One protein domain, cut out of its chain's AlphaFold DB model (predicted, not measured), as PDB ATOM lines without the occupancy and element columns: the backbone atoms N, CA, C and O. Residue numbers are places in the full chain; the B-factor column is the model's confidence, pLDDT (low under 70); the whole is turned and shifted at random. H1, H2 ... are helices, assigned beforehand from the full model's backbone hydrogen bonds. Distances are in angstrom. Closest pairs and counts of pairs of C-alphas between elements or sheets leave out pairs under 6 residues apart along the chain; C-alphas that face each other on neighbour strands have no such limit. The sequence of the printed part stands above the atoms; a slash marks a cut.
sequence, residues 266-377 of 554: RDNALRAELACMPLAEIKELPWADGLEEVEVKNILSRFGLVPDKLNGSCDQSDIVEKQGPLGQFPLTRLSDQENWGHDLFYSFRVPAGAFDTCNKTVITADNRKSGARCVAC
ATOM      1  N   ARG A 266     222.338  32.071 147.966       97.75
ATOM      2  CA  ARG A 266     222.746  32.745 149.209       97.75
ATOM      3  C   ARG A 266     222.247  34.186 149.244       97.75
ATOM      4  O   ARG A 266     221.690  34.606 150.253       97.75
ATOM      5  N   ASP A 267     222.410  34.934 148.152       98.19
ATOM      6  CA  ASP A 267     221.977  36.336 148.108       98.19
ATOM      7  C   ASP A 267     220.455  36.454 148.279       98.19
ATOM      8  O   ASP A 267     219.973  37.299 149.029       98.19
ATOM      9  N   ASN A 268     219.689  35.564 147.644       96.50
ATOM     10  CA  ASN A 268     218.232  35.513 147.756       96.50
ATOM     11  C   ASN A 268     217.764  35.104 149.161       96.50
ATOM     12  O   ASN A 268     216.742  35.614 149.627       96.50
ATOM     13  N   ALA A 269     218.498  34.214 149.837       94.81
ATOM     14  CA  ALA A 269     218.246  33.843 151.227       94.81
ATOM     15  C   ALA A 269     218.464  35.039 152.168       94.81
ATOM     16  O   ALA A 269     217.544  35.419 152.891       94.81
ATOM     17  N   LEU A 270     219.625  35.699 152.082       96.12
ATOM     18  CA  LEU A 270     219.933  36.871 152.903       96.12
ATOM     19  C   LEU A 270     218.965  38.030 152.627       96.12
ATOM     20  O   LEU A 270     218.438  38.639 153.553       96.12
ATOM     21  N   ARG A 271     218.689  38.323 151.349       94.81
ATOM     22  CA  ARG A 271     217.759  39.389 150.951       94.81
ATOM     23  C   ARG A 271     216.372  39.180 151.548       94.81
ATOM     24  O   ARG A 271     215.743  40.155 151.949       94.81
ATOM     25  N   ALA A 272     215.894  37.937 151.596       92.25
ATOM     26  CA  ALA A 272     214.593  37.618 152.168       92.25
ATOM     27  C   ALA A 272     214.533  37.924 153.668       92.25
ATOM     28  O   ALA A 272     213.555  38.511 154.120       92.25
ATOM     29  N   GLU A 273     215.584  37.595 154.419       93.12
ATOM     30  CA  GLU A 273     215.647  37.922 155.845       93.12
ATOM     31  C   GLU A 273     215.781  39.429 156.091       93.12
ATOM     32  O   GLU A 273     215.045  39.979 156.907       93.12
ATOM     33  N   LEU A 274     216.644  40.124 155.340       94.44
ATOM     34  CA  LEU A 274     216.807  41.579 155.455       94.44
ATOM     35  C   LEU A 274     215.525  42.341 155.083       94.44
ATOM     36  O   LEU A 274     215.205  43.349 155.706       94.44
ATOM     37  N   ALA A 275     214.748  41.856 154.107       92.94
ATOM     38  CA  ALA A 275     213.454  42.444 153.747       92.94
ATOM     39  C   ALA A 275     212.430  42.404 154.899       92.94
ATOM     40  O   ALA A 275     211.477  43.184 154.907       92.94
ATOM     41  N   CYS A 276     212.630  41.509 155.867       91.06
ATOM     42  CA  CYS A 276     211.797  41.349 157.054       91.06
ATOM     43  C   CYS A 276     212.248  42.182 158.251       91.06
ATOM     44  O   CYS A 276     211.615  42.115 159.303       91.06
ATOM     45  N   MET A 277     213.317  42.962 158.110       92.88
ATOM     46  CA  MET A 277     213.860  43.787 159.181       92.88
ATOM     47  C   MET A 277     213.531  45.267 158.940       92.88
ATOM     48  O   MET A 277     213.573  45.742 157.800       92.88
ATOM     49  N   PRO A 278     213.210  46.044 159.986       94.62
ATOM     50  CA  PRO A 278     213.266  47.497 159.916       94.62
ATOM     51  C   PRO A 278     214.691  47.969 159.594       94.62
ATOM     52  O   PRO A 278     215.657  47.410 160.113       94.62
ATOM     53  N   LEU A 279     214.841  49.055 158.822       94.94
ATOM     54  CA  LEU A 279     216.168  49.618 158.510       94.94
ATOM     55  C   LEU A 279     217.007  49.902 159.770       94.94
ATOM     56  O   LEU A 279     218.219  49.716 159.754       94.94
ATOM     57  N   ALA A 280     216.364  50.326 160.863       94.44
ATOM     58  CA  ALA A 280     217.037  50.575 162.135       94.44
ATOM     59  C   ALA A 280     217.711  49.319 162.710       94.44
ATOM     60  O   ALA A 280     218.793  49.442 163.258       94.44
ATOM     61  N   GLU A 281     217.122  48.130 162.552       94.88
ATOM     62  CA  GLU A 281     217.727  46.874 163.018       94.88
ATOM     63  C   GLU A 281     218.841  46.399 162.082       94.88
ATOM     64  O   GLU A 281     219.846  45.868 162.541       94.88
ATOM     65  N   ILE A 282     218.700  46.627 160.771       95.75
ATOM     66  CA  ILE A 282     219.748  46.294 159.792       95.75
ATOM     67  C   ILE A 282     221.033  47.075 160.082       95.75
ATOM     68  O   ILE A 282     222.123  46.532 159.939       95.75
ATOM     69  N   LYS A 283     220.913  48.335 160.515       95.62
ATOM     70  CA  LYS A 283     222.062  49.180 160.877       95.62
ATOM     71  C   LYS A 283     222.834  48.678 162.101       95.62
ATOM     72  O   LYS A 283     223.968  49.093 162.285       95.62
ATOM     73  N   GLU A 284     222.241  47.797 162.905       94.75
ATOM     74  CA  GLU A 284     222.898  47.173 164.060       94.75
ATOM     75  C   GLU A 284     223.560  45.829 163.701       94.75
ATOM     76  O   GLU A 284     224.134  45.170 164.569       94.75
ATOM     77  N   LEU A 285     223.463  45.377 162.441       95.31
ATOM     78  CA  LEU A 285     224.152  44.168 161.995       95.31
ATOM     79  C   LEU A 285     225.667  44.402 161.919       95.31
ATOM     80  O   LEU A 285     226.086  45.501 161.551       95.31
ATOM     81  N   PRO A 286     226.495  43.370 162.178       93.44
ATOM     82  CA  PRO A 286     227.952  43.510 162.195       93.44
ATOM     83  C   PRO A 286     228.536  44.164 160.938       93.44
ATOM     84  O   PRO A 286     229.401  45.027 161.040       93.44
ATOM     85  N   TRP A 287     228.025  43.815 159.754       94.19
ATOM     86  CA  TRP A 287     228.504  44.375 158.487       94.19
ATOM     87  C   TRP A 287     228.173  45.861 158.290       94.19
ATOM     88  O   TRP A 287     228.803  46.525 157.467       94.19
ATOM     89  N   ALA A 288     227.161  46.375 158.996       95.06
ATOM     90  CA  ALA A 288     226.734  47.767 158.920       95.06
ATOM     91  C   ALA A 288     227.414  48.653 159.979       95.06
ATOM     92  O   ALA A 288     227.247  49.875 159.937       95.06
ATOM     93  N   ASP A 289     228.182  48.062 160.903       91.31
ATOM     94  CA  ASP A 289     228.865  48.798 161.963       91.31
ATOM     95  C   ASP A 289     229.823  49.851 161.381       91.31
ATOM     96  O   ASP A 289     230.627  49.588 160.485       91.31
ATOM     97  N   GLY A 290     229.712  51.080 161.884       90.25
ATOM     98  CA  GLY A 290     230.504  52.223 161.427       90.25
ATOM     99  C   GLY A 290     230.098  52.842 160.081       90.25
ATOM    100  O   GLY A 290     230.728  53.827 159.693       90.25
ATOM    101  N   LEU A 291     229.072  52.330 159.389       95.06
ATOM    102  CA  LEU A 291     228.563  52.924 158.145       95.06
ATOM    103  C   LEU A 291     227.490  53.989 158.403       95.06
ATOM    104  O   LEU A 291     226.600  53.835 159.244       95.06
ATOM    105  N   GLU A 292     227.513  55.054 157.605       96.75
ATOM    106  CA  GLU A 292     226.445  56.047 157.585       96.75
ATOM    107  C   GLU A 292     225.168  55.465 156.960       96.75
ATOM    108  O   GLU A 292     225.196  54.594 156.088       96.75
ATOM    109  N   GLU A 293     223.998  55.989 157.341       96.06
ATOM    110  CA  GLU A 293     222.720  55.460 156.837       96.06
ATOM    111  C   GLU A 293     222.620  55.504 155.306       96.06
ATOM    112  O   GLU A 293     222.056  54.600 154.694       96.06
ATOM    113  N   VAL A 294     223.187  56.537 154.676       96.69
ATOM    114  CA  VAL A 294     223.218  56.649 153.213       96.69
ATOM    115  C   VAL A 294     224.032  55.521 152.573       96.69
ATOM    116  O   VAL A 294     223.633  55.001 151.533       96.69
ATOM    117  N   GLU A 295     225.123  55.088 153.205       97.06
ATOM    118  CA  GLU A 295     225.962  53.988 152.726       97.06
ATOM    119  C   GLU A 295     225.219  52.660 152.849       97.06
ATOM    120  O   GLU A 295     225.127  51.914 151.873       97.06
ATOM    121  N   VAL A 296     224.576  52.420 153.999       97.19
ATOM    122  CA  VAL A 296     223.720  51.244 154.217       97.19
ATOM    123  C   VAL A 296     222.592  51.198 153.182       97.19
ATOM    124  O   VAL A 296     222.387  50.176 152.525       97.19
ATOM    125  N   LYS A 297     221.884  52.314 152.955       97.50
ATOM    126  CA  LYS A 297     220.824  52.396 151.934       97.50
ATOM    127  C   LYS A 297     221.351  52.122 150.525       97.50
ATOM    128  O   LYS A 297     220.681  51.426 149.761       97.50
ATOM    129  N   ASN A 298     222.530  52.631 150.174       96.50
ATOM    130  CA  ASN A 298     223.155  52.374 148.875       96.50
ATOM    131  C   ASN A 298     223.507  50.891 148.690       96.50
ATOM    132  O   ASN A 298     223.217  50.326 147.634       96.50
ATOM    133  N   ILE A 299     224.075  50.245 149.715       96.75
ATOM    134  CA  ILE A 299     224.381  48.806 149.708       96.75
ATOM    135  C   ILE A 299     223.100  47.993 149.511       96.75
ATOM    136  O   ILE A 299     223.021  47.180 148.590       96.75
ATOM    137  N   LEU A 300     222.071  48.253 150.320       97.50
ATOM    138  CA  LEU A 300     220.787  47.552 150.244       97.50
ATOM    139  C   LEU A 300     220.107  47.749 148.881       97.50
ATOM    140  O   LEU A 300     219.569  46.794 148.323       97.50
ATOM    141  N   SER A 301     220.174  48.958 148.316       96.56
ATOM    142  CA  SER A 301     219.588  49.258 147.002       96.56
ATOM    143  C   SER A 301     220.285  48.485 145.883       96.56
ATOM    144  O   SER A 301     219.623  47.854 145.061       96.56
ATOM    145  N   ARG A 302     221.625  48.454 145.886       94.81
ATOM    146  CA  ARG A 302     222.424  47.635 144.957       94.81
ATOM    147  C   ARG A 302     222.197  46.139 145.159       94.81
ATOM    148  O   ARG A 302     222.269  45.378 144.203       94.81
ATOM    149  N   PHE A 303     221.893  45.728 146.386       96.50
ATOM    150  CA  PHE A 303     221.550  44.350 146.711       96.50
ATOM    151  C   PHE A 303     220.105  43.984 146.336       96.50
ATOM    152  O   PHE A 303     219.709  42.841 146.535       96.50
ATOM    153  N   GLY A 304     219.314  44.906 145.772       94.38
ATOM    154  CA  GLY A 304     217.958  44.643 145.278       94.38
ATOM    155  C   GLY A 304     216.842  44.850 146.307       94.38
ATOM    156  O   GLY A 304     215.735  44.346 146.118       94.38
ATOM    157  N   LEU A 305     217.109  45.568 147.399       95.12
ATOM    158  CA  LEU A 305     216.101  45.994 148.373       95.12
ATOM    159  C   LEU A 305     215.672  47.442 148.116       95.12
ATOM    160  O   LEU A 305     216.357  48.205 147.446       95.12
ATOM    161  N   VAL A 306     214.525  47.838 148.671       94.94
ATOM    162  CA  VAL A 306     214.050  49.230 148.643       94.94
ATOM    163  C   VAL A 306     214.095  49.760 150.075       94.94
ATOM    164  O   VAL A 306     213.143  49.515 150.818       94.94
ATOM    165  N   PRO A 307     215.173  50.452 150.497       93.31
ATOM    166  CA  PRO A 307     215.408  50.751 151.911       93.31
ATOM    167  C   PRO A 307     214.272  51.514 152.589       93.31
ATOM    168  O   PRO A 307     213.916  51.217 153.724       93.31
ATOM    169  N   ASP A 308     213.631  52.437 151.870       91.00
ATOM    170  CA  ASP A 308     212.524  53.240 152.402       91.00
ATOM    171  C   ASP A 308     211.231  52.429 152.634       91.00
ATOM    172  O   ASP A 308     210.274  52.936 153.217       91.00
ATOM    173  N   LYS A 309     211.187  51.164 152.192       90.19
ATOM    174  CA  LYS A 309     210.083  50.225 152.443       90.19
ATOM    175  C   LYS A 309     210.393  49.206 153.549       90.19
ATOM    176  O   LYS A 309     209.524  48.398 153.864       90.19
ATOM    177  N   LEU A 310     211.587  49.240 154.146       91.19
ATOM    178  CA  LEU A 310     212.013  48.302 155.192       91.19
ATOM    179  C   LEU A 310     211.441  48.706 156.555       91.19
ATOM    180  O   LEU A 310     212.044  49.474 157.309       91.19
ATOM    181  N   ASN A 311     210.245  48.202 156.858       85.12
ATOM    182  CA  ASN A 311     209.489  48.502 158.080       85.12
ATOM    183  C   ASN A 311     209.200  47.263 158.949       85.12
ATOM    184  O   ASN A 311     208.383  47.341 159.866       85.12
ATOM    185  N   GLY A 312     209.831  46.124 158.648       80.50
ATOM    186  CA  GLY A 312     209.608  44.850 159.341       80.50
ATOM    187  C   GLY A 312     208.359  44.073 158.897       80.50
ATOM    188  O   GLY A 312     208.077  43.007 159.437       80.50
ATOM    189  N   SER A 313     207.593  44.579 157.924       78.69
ATOM    190  CA  SER A 313     206.435  43.878 157.364       78.69
ATOM    191  C   SER A 313     206.845  43.071 156.132       78.69
ATOM    192  O   SER A 313     207.070  43.624 155.057       78.69
ATOM    193  N   CYS A 314     206.911  41.752 156.284       78.25
ATOM    194  CA  CYS A 314     207.141  40.812 155.190       78.25
ATOM    195  C   CYS A 314     206.255  39.568 155.357       78.25
ATOM    196  O   CYS A 314     205.696  39.331 156.432       78.25
ATOM    197  N   ASP A 315     206.138  38.761 154.303       71.38
ATOM    198  CA  ASP A 315     205.576  37.419 154.427       71.38
ATOM    199  C   ASP A 315     206.572  36.525 155.179       71.38
ATOM    200  O   ASP A 315     207.631  36.174 154.662       71.38
ATOM    201  N   GLN A 316     206.242  36.208 156.429       68.69
ATOM    202  CA  GLN A 316     207.089  35.404 157.306       68.69
ATOM    203  C   GLN A 316     206.891  33.899 157.117       68.69
ATOM    204  O   GLN A 316     207.572  33.146 157.803       68.69
ATOM    205  N   SER A 317     205.991  33.440 156.235       66.94
ATOM    206  CA  SER A 317     205.660  32.011 156.092       66.94
ATOM    207  C   SER A 317     206.872  31.121 155.771       66.94
ATOM    208  O   SER A 317     206.921  29.987 156.242       66.94
ATOM    209  N   ASP A 318     207.893  31.664 155.102       59.41
ATOM    210  CA  ASP A 318     209.168  30.984 154.813       59.41
ATOM    211  C   ASP A 318     210.218  31.087 155.946       59.41
ATOM    212  O   ASP A 318     211.309  30.529 155.840       59.41
ATOM    213  N   ILE A 319     209.942  31.850 157.009       65.94
ATOM    214  CA  ILE A 319     210.891  32.217 158.083       65.94
ATOM    215  C   ILE A 319     210.468  31.616 159.441       65.94
ATOM    216  O   ILE A 319     211.205  31.702 160.419       65.94
ATOM    217  N   VAL A 320     209.298  30.971 159.527       56.97
ATOM    218  CA  VAL A 320     208.657  30.570 160.799       56.97
ATOM    219  C   VAL A 320     209.434  29.495 161.590       56.97
ATOM    220  O   VAL A 320     209.292  29.429 162.809       56.97
ATOM    221  N   GLU A 321     210.300  28.692 160.960       57.91
ATOM    222  CA  GLU A 321     211.073  27.606 161.607       57.91
ATOM    223  C   GLU A 321     212.530  27.994 161.932       57.91
ATOM    224  O   GLU A 321     213.484  27.271 161.648       57.91
ATOM    225  N   LYS A 322     212.740  29.186 162.492       59.34
ATOM    226  CA  LYS A 322     214.074  29.789 162.559       59.34
ATOM    227  C   LYS A 322     214.995  29.255 163.669       59.34
ATOM    228  O   LYS A 322     214.597  29.192 164.830       59.34
ATOM    229  N   GLN A 323     216.270  29.019 163.330       63.53
ATOM    230  CA  GLN A 323     217.369  28.687 164.258       63.53
ATOM    231  C   GLN A 323     218.384  29.850 164.466       63.53
ATOM    232  O   GLN A 323     219.577  29.599 164.591       63.53
ATOM    233  N   GLY A 324     217.965  31.130 164.501       76.00
ATOM    234  CA  GLY A 324     218.905  32.264 164.679       76.00
ATOM    235  C   GLY A 324     218.336  33.699 164.533       76.00
ATOM    236  O   GLY A 324     217.139  33.862 164.278       76.00
ATOM    237  N   PRO A 325     219.159  34.760 164.717       87.19
ATOM    238  CA  PRO A 325     218.826  36.178 164.446       87.19
ATOM    239  C   PRO A 325     218.754  36.500 162.938       87.19
ATOM    240  O   PRO A 325     219.213  35.708 162.128       87.19
ATOM    241  N   LEU A 326     217.986  37.524 162.507       90.44
ATOM    242  CA  LEU A 326     217.717  37.768 161.063       90.44
ATOM    243  C   LEU A 326     218.918  38.440 160.415       90.44
ATOM    244  O   LEU A 326     219.573  39.259 161.053       90.44
ATOM    245  N   GLY A 327     219.173  38.096 159.154       92.44
ATOM    246  CA  GLY A 327     220.293  38.655 158.409       92.44
ATOM    247  C   GLY A 327     221.647  38.164 158.919       92.44
ATOM    248  O   GLY A 327     222.641  38.844 158.710       92.44
ATOM    249  N   GLN A 328     221.672  37.020 159.607       93.31
ATOM    250  CA  GLN A 328     222.859  36.363 160.152       93.31
ATOM    251  C   GLN A 328     222.729  34.857 159.929       93.31
ATOM    252  O   GLN A 328     221.619  34.332 159.871       93.31
ATOM    253  N   PHE A 329     223.854  34.154 159.816       92.94
ATOM    254  CA  PHE A 329     223.827  32.701 159.674       92.94
ATOM    255  C   PHE A 329     223.428  32.009 160.993       92.94
ATOM    256  O   PHE A 329     223.766  32.502 162.073       92.94
ATOM    257  N   PRO A 330     222.713  30.867 160.929       92.88
ATOM    258  CA  PRO A 330     222.281  30.160 159.719       92.88
ATOM    259  C   PRO A 330     221.106  30.848 159.001       92.88
ATOM    260  O   PRO A 330     220.162  31.309 159.643       92.88
ATOM    261  N   LEU A 331     221.136  30.861 157.663       92.25
ATOM    262  CA  LEU A 331     220.054  31.418 156.842       92.25
ATOM    263  C   LEU A 331     218.957  30.374 156.604       92.25
ATOM    264  O   LEU A 331     219.248  29.249 156.188       92.25
ATOM    265  N   THR A 332     217.687  30.751 156.784       88.94
ATOM    266  CA  THR A 332     216.551  29.799 156.762       88.94
ATOM    267  C   THR A 332     216.309  29.135 155.409       88.94
ATOM    268  O   THR A 332     215.813  28.013 155.339       88.94
ATOM    269  N   ARG A 333     216.645  29.820 154.312       91.19
ATOM    270  CA  ARG A 333     216.477  29.309 152.939       91.19
ATOM    271  C   ARG A 333     217.687  28.517 152.430       91.19
ATOM    272  O   ARG A 333     217.716  28.122 151.260       91.19
ATOM    273  N   LEU A 334     218.679  28.293 153.288       94.31
ATOM    274  CA  LEU A 334     219.760  27.346 153.059       94.31
ATOM    275  C   LEU A 334     219.482  26.063 153.848       94.31
ATOM    276  O   LEU A 334     218.892  26.086 154.922       94.31
ATOM    277  N   SER A 335     219.893  24.931 153.291       94.50
ATOM    278  CA  SER A 335     219.836  23.638 153.975       94.50
ATOM    279  C   SER A 335     220.834  23.574 155.133       94.50
ATOM    280  O   SER A 335     221.825  24.306 155.152       94.50
ATOM    281  N   ASP A 336     220.633  22.637 156.061       93.56
ATOM    282  CA  ASP A 336     221.572  22.384 157.165       93.56
ATOM    283  C   ASP A 336     222.993  22.066 156.670       93.56
ATOM    284  O   ASP A 336     223.976  22.426 157.315       93.56
ATOM    285  N   GLN A 337     223.122  21.412 155.509       96.69
ATOM    286  CA  GLN A 337     224.420  21.134 154.890       96.69
ATOM    287  C   GLN A 337     225.075  22.406 154.330       96.69
ATOM    288  O   GLN A 337     226.276  22.593 154.493       96.69
ATOM    289  N   GLU A 338     224.307  23.298 153.699       97.88
ATOM    290  CA  GLU A 338     224.823  24.575 153.179       97.88
ATOM    291  C   GLU A 338     225.213  25.533 154.315       97.88
ATOM    292  O   GLU A 338     226.261  26.169 154.239       97.88
ATOM    293  N   ASN A 339     224.416  25.600 155.389       96.38
ATOM    294  CA  ASN A 339     224.761  26.361 156.594       96.38
ATOM    295  C   ASN A 339     225.976  25.758 157.323       96.38
ATOM    296  O   ASN A 339     226.818  26.492 157.829       96.38
ATOM    297  N   TRP A 340     226.134  24.432 157.318       97.00
ATOM    298  CA  TRP A 340     227.349  23.807 157.843       97.00
ATOM    299  C   TRP A 340     228.589  24.125 157.000       97.00
ATOM    300  O   TRP A 340     229.650  24.449 157.533       97.00
ATOM    301  N   GLY A 341     228.450  24.092 155.673       98.19
ATOM    302  CA  GLY A 341     229.505  24.506 154.753       98.19
ATOM    303  C   GLY A 341     229.935  25.955 154.959       98.19
ATOM    304  O   GLY A 341     231.129  26.245 154.905       98.19
ATOM    305  N   HIS A 342     228.986  26.844 155.258       97.44
ATOM    306  CA  HIS A 342     229.261  28.217 155.673       97.44
ATOM    307  C   HIS A 342     230.130  28.278 156.938       97.44
ATOM    308  O   HIS A 342     231.185  28.914 156.925       97.44
ATOM    309  N   ASP A 343     229.731  27.587 158.010       96.56
ATOM    310  CA  ASP A 343     230.460  27.622 159.283       96.56
ATOM    311  C   ASP A 343     231.896  27.117 159.119       96.56
ATOM    312  O   ASP A 343     232.832  27.685 159.688       96.56
ATOM    313  N   LEU A 344     232.093  26.083 158.296       98.06
ATOM    314  CA  LEU A 344     233.418  25.594 157.921       98.06
ATOM    315  C   LEU A 344     234.203  26.635 157.114       98.06
ATOM    316  O   LEU A 344     235.370  26.880 157.425       98.06
ATOM    317  N   PHE A 345     233.583  27.253 156.106       97.94
ATOM    318  CA  PHE A 345     234.206  28.231 155.211       97.94
ATOM    319  C   PHE A 345     234.764  29.445 155.969       97.94
ATOM    320  O   PHE A 345     235.907  29.854 155.736       97.94
ATOM    321  N   TYR A 346     233.972  29.991 156.896       96.31
ATOM    322  CA  TYR A 346     234.288  31.206 157.655       96.31
ATOM    323  C   TYR A 346     235.103  30.962 158.930       96.31
ATOM    324  O   TYR A 346     235.484  31.906 159.624       96.31
ATOM    325  N   SER A 347     235.449  29.707 159.229       94.44
ATOM    326  CA  SER A 347     236.156  29.359 160.458       94.44
ATOM    327  C   SER A 347     237.582  28.877 160.218       94.44
ATOM    328  O   SER A 347     237.860  28.012 159.391       94.44
ATOM    329  N   PHE A 348     238.497  29.347 161.068       92.94
ATOM    330  CA  PHE A 348     239.766  28.652 161.312       92.94
ATOM    331  C   PHE A 348     239.581  27.463 162.253       92.94
ATOM    332  O   PHE A 348     240.174  26.397 162.081       92.94
ATOM    333  N   ARG A 349     238.740  27.670 163.264       93.00
ATOM    334  CA  ARG A 349     238.218  26.663 164.179       93.00
ATOM    335  C   ARG A 349     236.748  26.962 164.355       93.00
ATOM    336  O   ARG A 349     236.408  28.113 164.618       93.00
ATOM    337  N   VAL A 350     235.919  25.942 164.210       94.12
ATOM    338  CA  VAL A 350     234.472  26.103 164.320       94.12
ATOM    339  C   VAL A 350     234.129  26.542 165.752       94.12
ATOM    340  O   VAL A 350     234.653  25.947 166.706       94.12
ATOM    341  N   PRO A 351     233.314  27.597 165.938       90.12
ATOM    342  CA  PRO A 351     232.972  28.105 167.261       90.12
ATOM    343  C   PRO A 351     232.129  27.103 168.063       90.12
ATOM    344  O   PRO A 351     231.355  26.316 167.518       90.12
ATOM    345  N   ALA A 352     232.261  27.145 169.392       91.69
ATOM    346  CA  ALA A 352     231.398  26.366 170.274       91.69
ATOM    347  C   ALA A 352     229.941  26.838 170.143       91.69
ATOM    348  O   ALA A 352     229.680  28.039 170.128       91.69
ATOM    349  N   GLY A 353     229.005  25.894 170.079       89.38
ATOM    350  CA  GLY A 353     227.587  26.151 169.822       89.38
ATOM    351  C   GLY A 353     227.153  25.879 168.379       89.38
ATOM    352  O   GLY A 353     225.966  25.644 168.171       89.38
ATOM    353  N   ALA A 354     228.082  25.824 167.417       90.88
ATOM    354  CA  ALA A 354     227.768  25.419 166.047       90.88
ATOM    355  C   ALA A 354     227.308  23.953 165.996       90.88
ATOM    356  O   ALA A 354     227.813  23.106 166.746       90.88
ATOM    357  N   PHE A 355     226.359  23.643 165.114       91.75
ATOM    358  CA  PHE A 355     225.860  22.284 164.922       91.75
ATOM    359  C   PHE A 355     226.615  21.602 163.776       91.75
ATOM    360  O   PHE A 355     226.453  21.963 162.616       91.75
ATOM    361  N   ASP A 356     227.436  20.604 164.105       94.19
ATOM    362  CA  ASP A 356     228.114  19.760 163.120       94.19
ATOM    363  C   ASP A 356     227.091  18.798 162.505       94.19
ATOM    364  O   ASP A 356     226.729  17.782 163.111       94.19
ATOM    365  N   THR A 357     226.620  19.126 161.300       93.81
ATOM    366  CA  THR A 357     225.634  18.334 160.550       93.81
ATOM    367  C   THR A 357     226.144  16.931 160.212       93.81
ATOM    368  O   THR A 357     225.359  15.979 160.177       93.81
ATOM    369  N   CYS A 358     227.454  16.769 160.022       95.38
ATOM    370  CA  CYS A 358     228.077  15.495 159.665       95.38
ATOM    371  C   CYS A 358     228.082  14.508 160.835       95.38
ATOM    372  O   CYS A 358     227.722  13.340 160.675       95.38
ATOM    373  N   ASN A 359     228.429  14.985 162.032       94.00
ATOM    374  CA  ASN A 359     228.461  14.170 163.248       94.00
ATOM    375  C   ASN A 359     227.154  14.220 164.053       94.00
ATOM    376  O   ASN A 359     226.971  13.428 164.978       94.00
ATOM    377  N   LYS A 360     226.230  15.121 163.694       93.75
ATOM    378  CA  LYS A 360     224.964  15.396 164.395       93.75
ATOM    379  C   LYS A 360     225.182  15.778 165.859       93.75
ATOM    380  O   LYS A 360     224.473  15.317 166.755       93.75
ATOM    381  N   THR A 361     226.184  16.616 166.102       93.19
ATOM    382  CA  THR A 361     226.591  17.050 167.443       93.19
ATOM    383  C   THR A 361     226.830  18.547 167.492       93.19
ATOM    384  O   THR A 361     227.303  19.133 166.526       93.19
ATOM    385  N   VAL A 362     226.593  19.163 168.647       92.50
ATOM    386  CA  VAL A 362     226.991  20.555 168.890       92.50
ATOM    387  C   VAL A 362     228.476  20.605 169.253       92.50
ATOM    388  O   VAL A 362     228.933  19.841 170.108       92.50
ATOM    389  N   ILE A 363     229.223  21.515 168.630       93.50
ATOM    390  CA  ILE A 363     230.627  21.775 168.951       93.50
ATOM    391  C   ILE A 363     230.723  22.372 170.356       93.50
ATOM    392  O   ILE A 363     230.032  23.333 170.696       93.50
ATOM    393  N   THR A 364     231.598  21.816 171.189       92.38
ATOM    394  CA  THR A 364     231.835  22.285 172.562       92.38
ATOM    395  C   THR A 364     233.288  22.707 172.740       92.38
ATOM    396  O   THR A 364     234.143  22.437 171.896       92.38
ATOM    397  N   ALA A 365     233.602  23.352 173.866       88.81
ATOM    398  CA  ALA A 365     234.983  23.712 174.192       88.81
ATOM    399  C   ALA A 365     235.928  22.492 174.274       88.81
ATOM    400  O   ALA A 365     237.126  22.642 174.002       88.81
ATOM    401  N   ASP A 366     235.376  21.317 174.611       87.94
ATOM    402  CA  ASP A 366     236.094  20.050 174.795       87.94
ATOM    403  C   ASP A 366     236.166  19.204 173.511       87.94
ATOM    404  O   ASP A 366     237.078  18.393 173.367       87.94
ATOM    405  N   ASN A 367     235.249  19.412 172.557       86.69
ATOM    406  CA  ASN A 367     235.243  18.757 171.245       86.69
ATOM    407  C   ASN A 367     235.466  19.787 170.130       86.69
ATOM    408  O   ASN A 367     234.537  20.184 169.426       86.69
ATOM    409  N   ARG A 368     236.704  20.276 170.020       86.94
ATOM    410  CA  ARG A 368     237.067  21.310 169.042       86.94
ATOM    411  C   ARG A 368     237.128  20.730 167.633       86.94
ATOM    412  O   ARG A 368     237.762  19.699 167.428       86.94
ATOM    413  N   LYS A 369     236.586  21.463 166.658       93.38
ATOM    414  CA  LYS A 369     236.652  21.113 165.235       93.38
ATOM    415  C   LYS A 369     237.441  22.151 164.433       93.38
ATOM    416  O   LYS A 369     237.318  23.358 164.663       93.38
ATOM    417  N   SER A 370     238.278  21.674 163.513       93.19
ATOM    418  CA  SER A 370     238.962  22.517 162.524       93.19
ATOM    419  C   SER A 370     237.946  23.073 161.523       93.19
ATOM    420  O   SER A 370     236.984  22.385 161.186       93.19
ATOM    421  N   GLY A 371     238.136  24.314 161.080       95.38
ATOM    422  CA  GLY A 371     237.401  24.864 159.941       95.38
ATOM    423  C   GLY A 371     238.235  24.810 158.659       95.38
ATOM    424  O   GLY A 371     239.416  24.453 158.688       95.38
ATOM    425  N   ALA A 372     237.618  25.186 157.544       95.56
ATOM    426  CA  ALA A 372     238.204  25.108 156.209       95.56
ATOM    427  C   ALA A 372     239.105  26.296 155.852       95.56
ATOM    428  O   ALA A 372     239.853  26.216 154.885       95.56
ATOM    429  N   ARG A 373     239.056  27.387 156.633       94.69
ATOM    430  CA  ARG A 373     239.929  28.570 156.483       94.69
ATOM    431  C   ARG A 373     239.790  29.300 155.142       94.69
ATOM    432  O   ARG A 373     240.608  30.168 154.851       94.69
ATOM    433  N   CYS A 374     238.743  29.029 154.361       95.88
ATOM    434  CA  CYS A 374     238.509  29.651 153.056       95.88
ATOM    435  C   CYS A 374     238.481  31.187 153.140       95.88
ATOM    436  O   CYS A 374     239.074  31.863 152.297       95.88
ATOM    437  N   VAL A 375     237.866  31.734 154.198       94.56
ATOM    438  CA  VAL A 375     237.781  33.183 154.473       94.56
ATOM    439  C   VAL A 375     239.144  33.877 154.602       94.56
ATOM    440  O   VAL A 375     239.224  35.094 154.488       94.56
ATOM    441  N   ALA A 376     240.241  33.135 154.806       91.88
ATOM    442  CA  ALA A 376     241.577  33.726 154.873       91.88
ATOM    443  C   ALA A 376     241.963  34.474 153.583       91.88
ATOM    444  O   ALA A 376     242.718  35.443 153.660       91.88
ATOM    445  N   CYS A 377     241.427  34.038 152.437       92.31
ATOM    446  CA  CYS A 377     241.649  34.654 151.124       92.31
ATOM    447  C   CYS A 377     240.328  34.998 150.415       92.31
ATOM    448  O   CYS A 377     240.222  36.007 149.721       92.31
TER     449      CYS A 377
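Overview. This is residues 266 to 377 of the 554 residues of the protein "CCP_MauG domain-containing protein" of Oceanisphaera psychrotolerans (UniProt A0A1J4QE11). This domain has little regular structure: two lobes of short helices and loops, H1, H2 and H3 in one, H4 and residues 346 to 377 in the other, joined by residues 303 to 335. The printed part has 112 residues with four named helices, H1 to H4 in order, and no named strand; its class is all helix, with 34 residues in named elements. It is only just compact, close to loose: radius of gyration of the C-alphas 15.7 A, spans 45 by 32 by 20 A.

Arrangement. Start at H1, residues 266 to 275, close but not clearly touching H2, residues 279 to 282; their closest C-alphas, Leu 274 and Ile 282, are 7.0 A apart. H2 is near H3, residues 293 to 302, closest C-alphas 8.4 A. H4, residues 336 to 345, is apart from these three. Every O i to N i+4 pair is within hydrogen-bond range in H1, H3 and H4; H2 is too short for one.

Along the chain. Find C-alpha 266 at (222.746, 32.745, 149.209); H1 runs 14.2 A from there, H2 5.1 A, H3 14.2 A, and H4 14.1 A to C-alpha 345 at (234.206, 28.231, 155.211).

Size, cuts and confidence. The printed part has no cut; H3 to H4 is a long link, and residues 316 to 323 have pLDDT under 70.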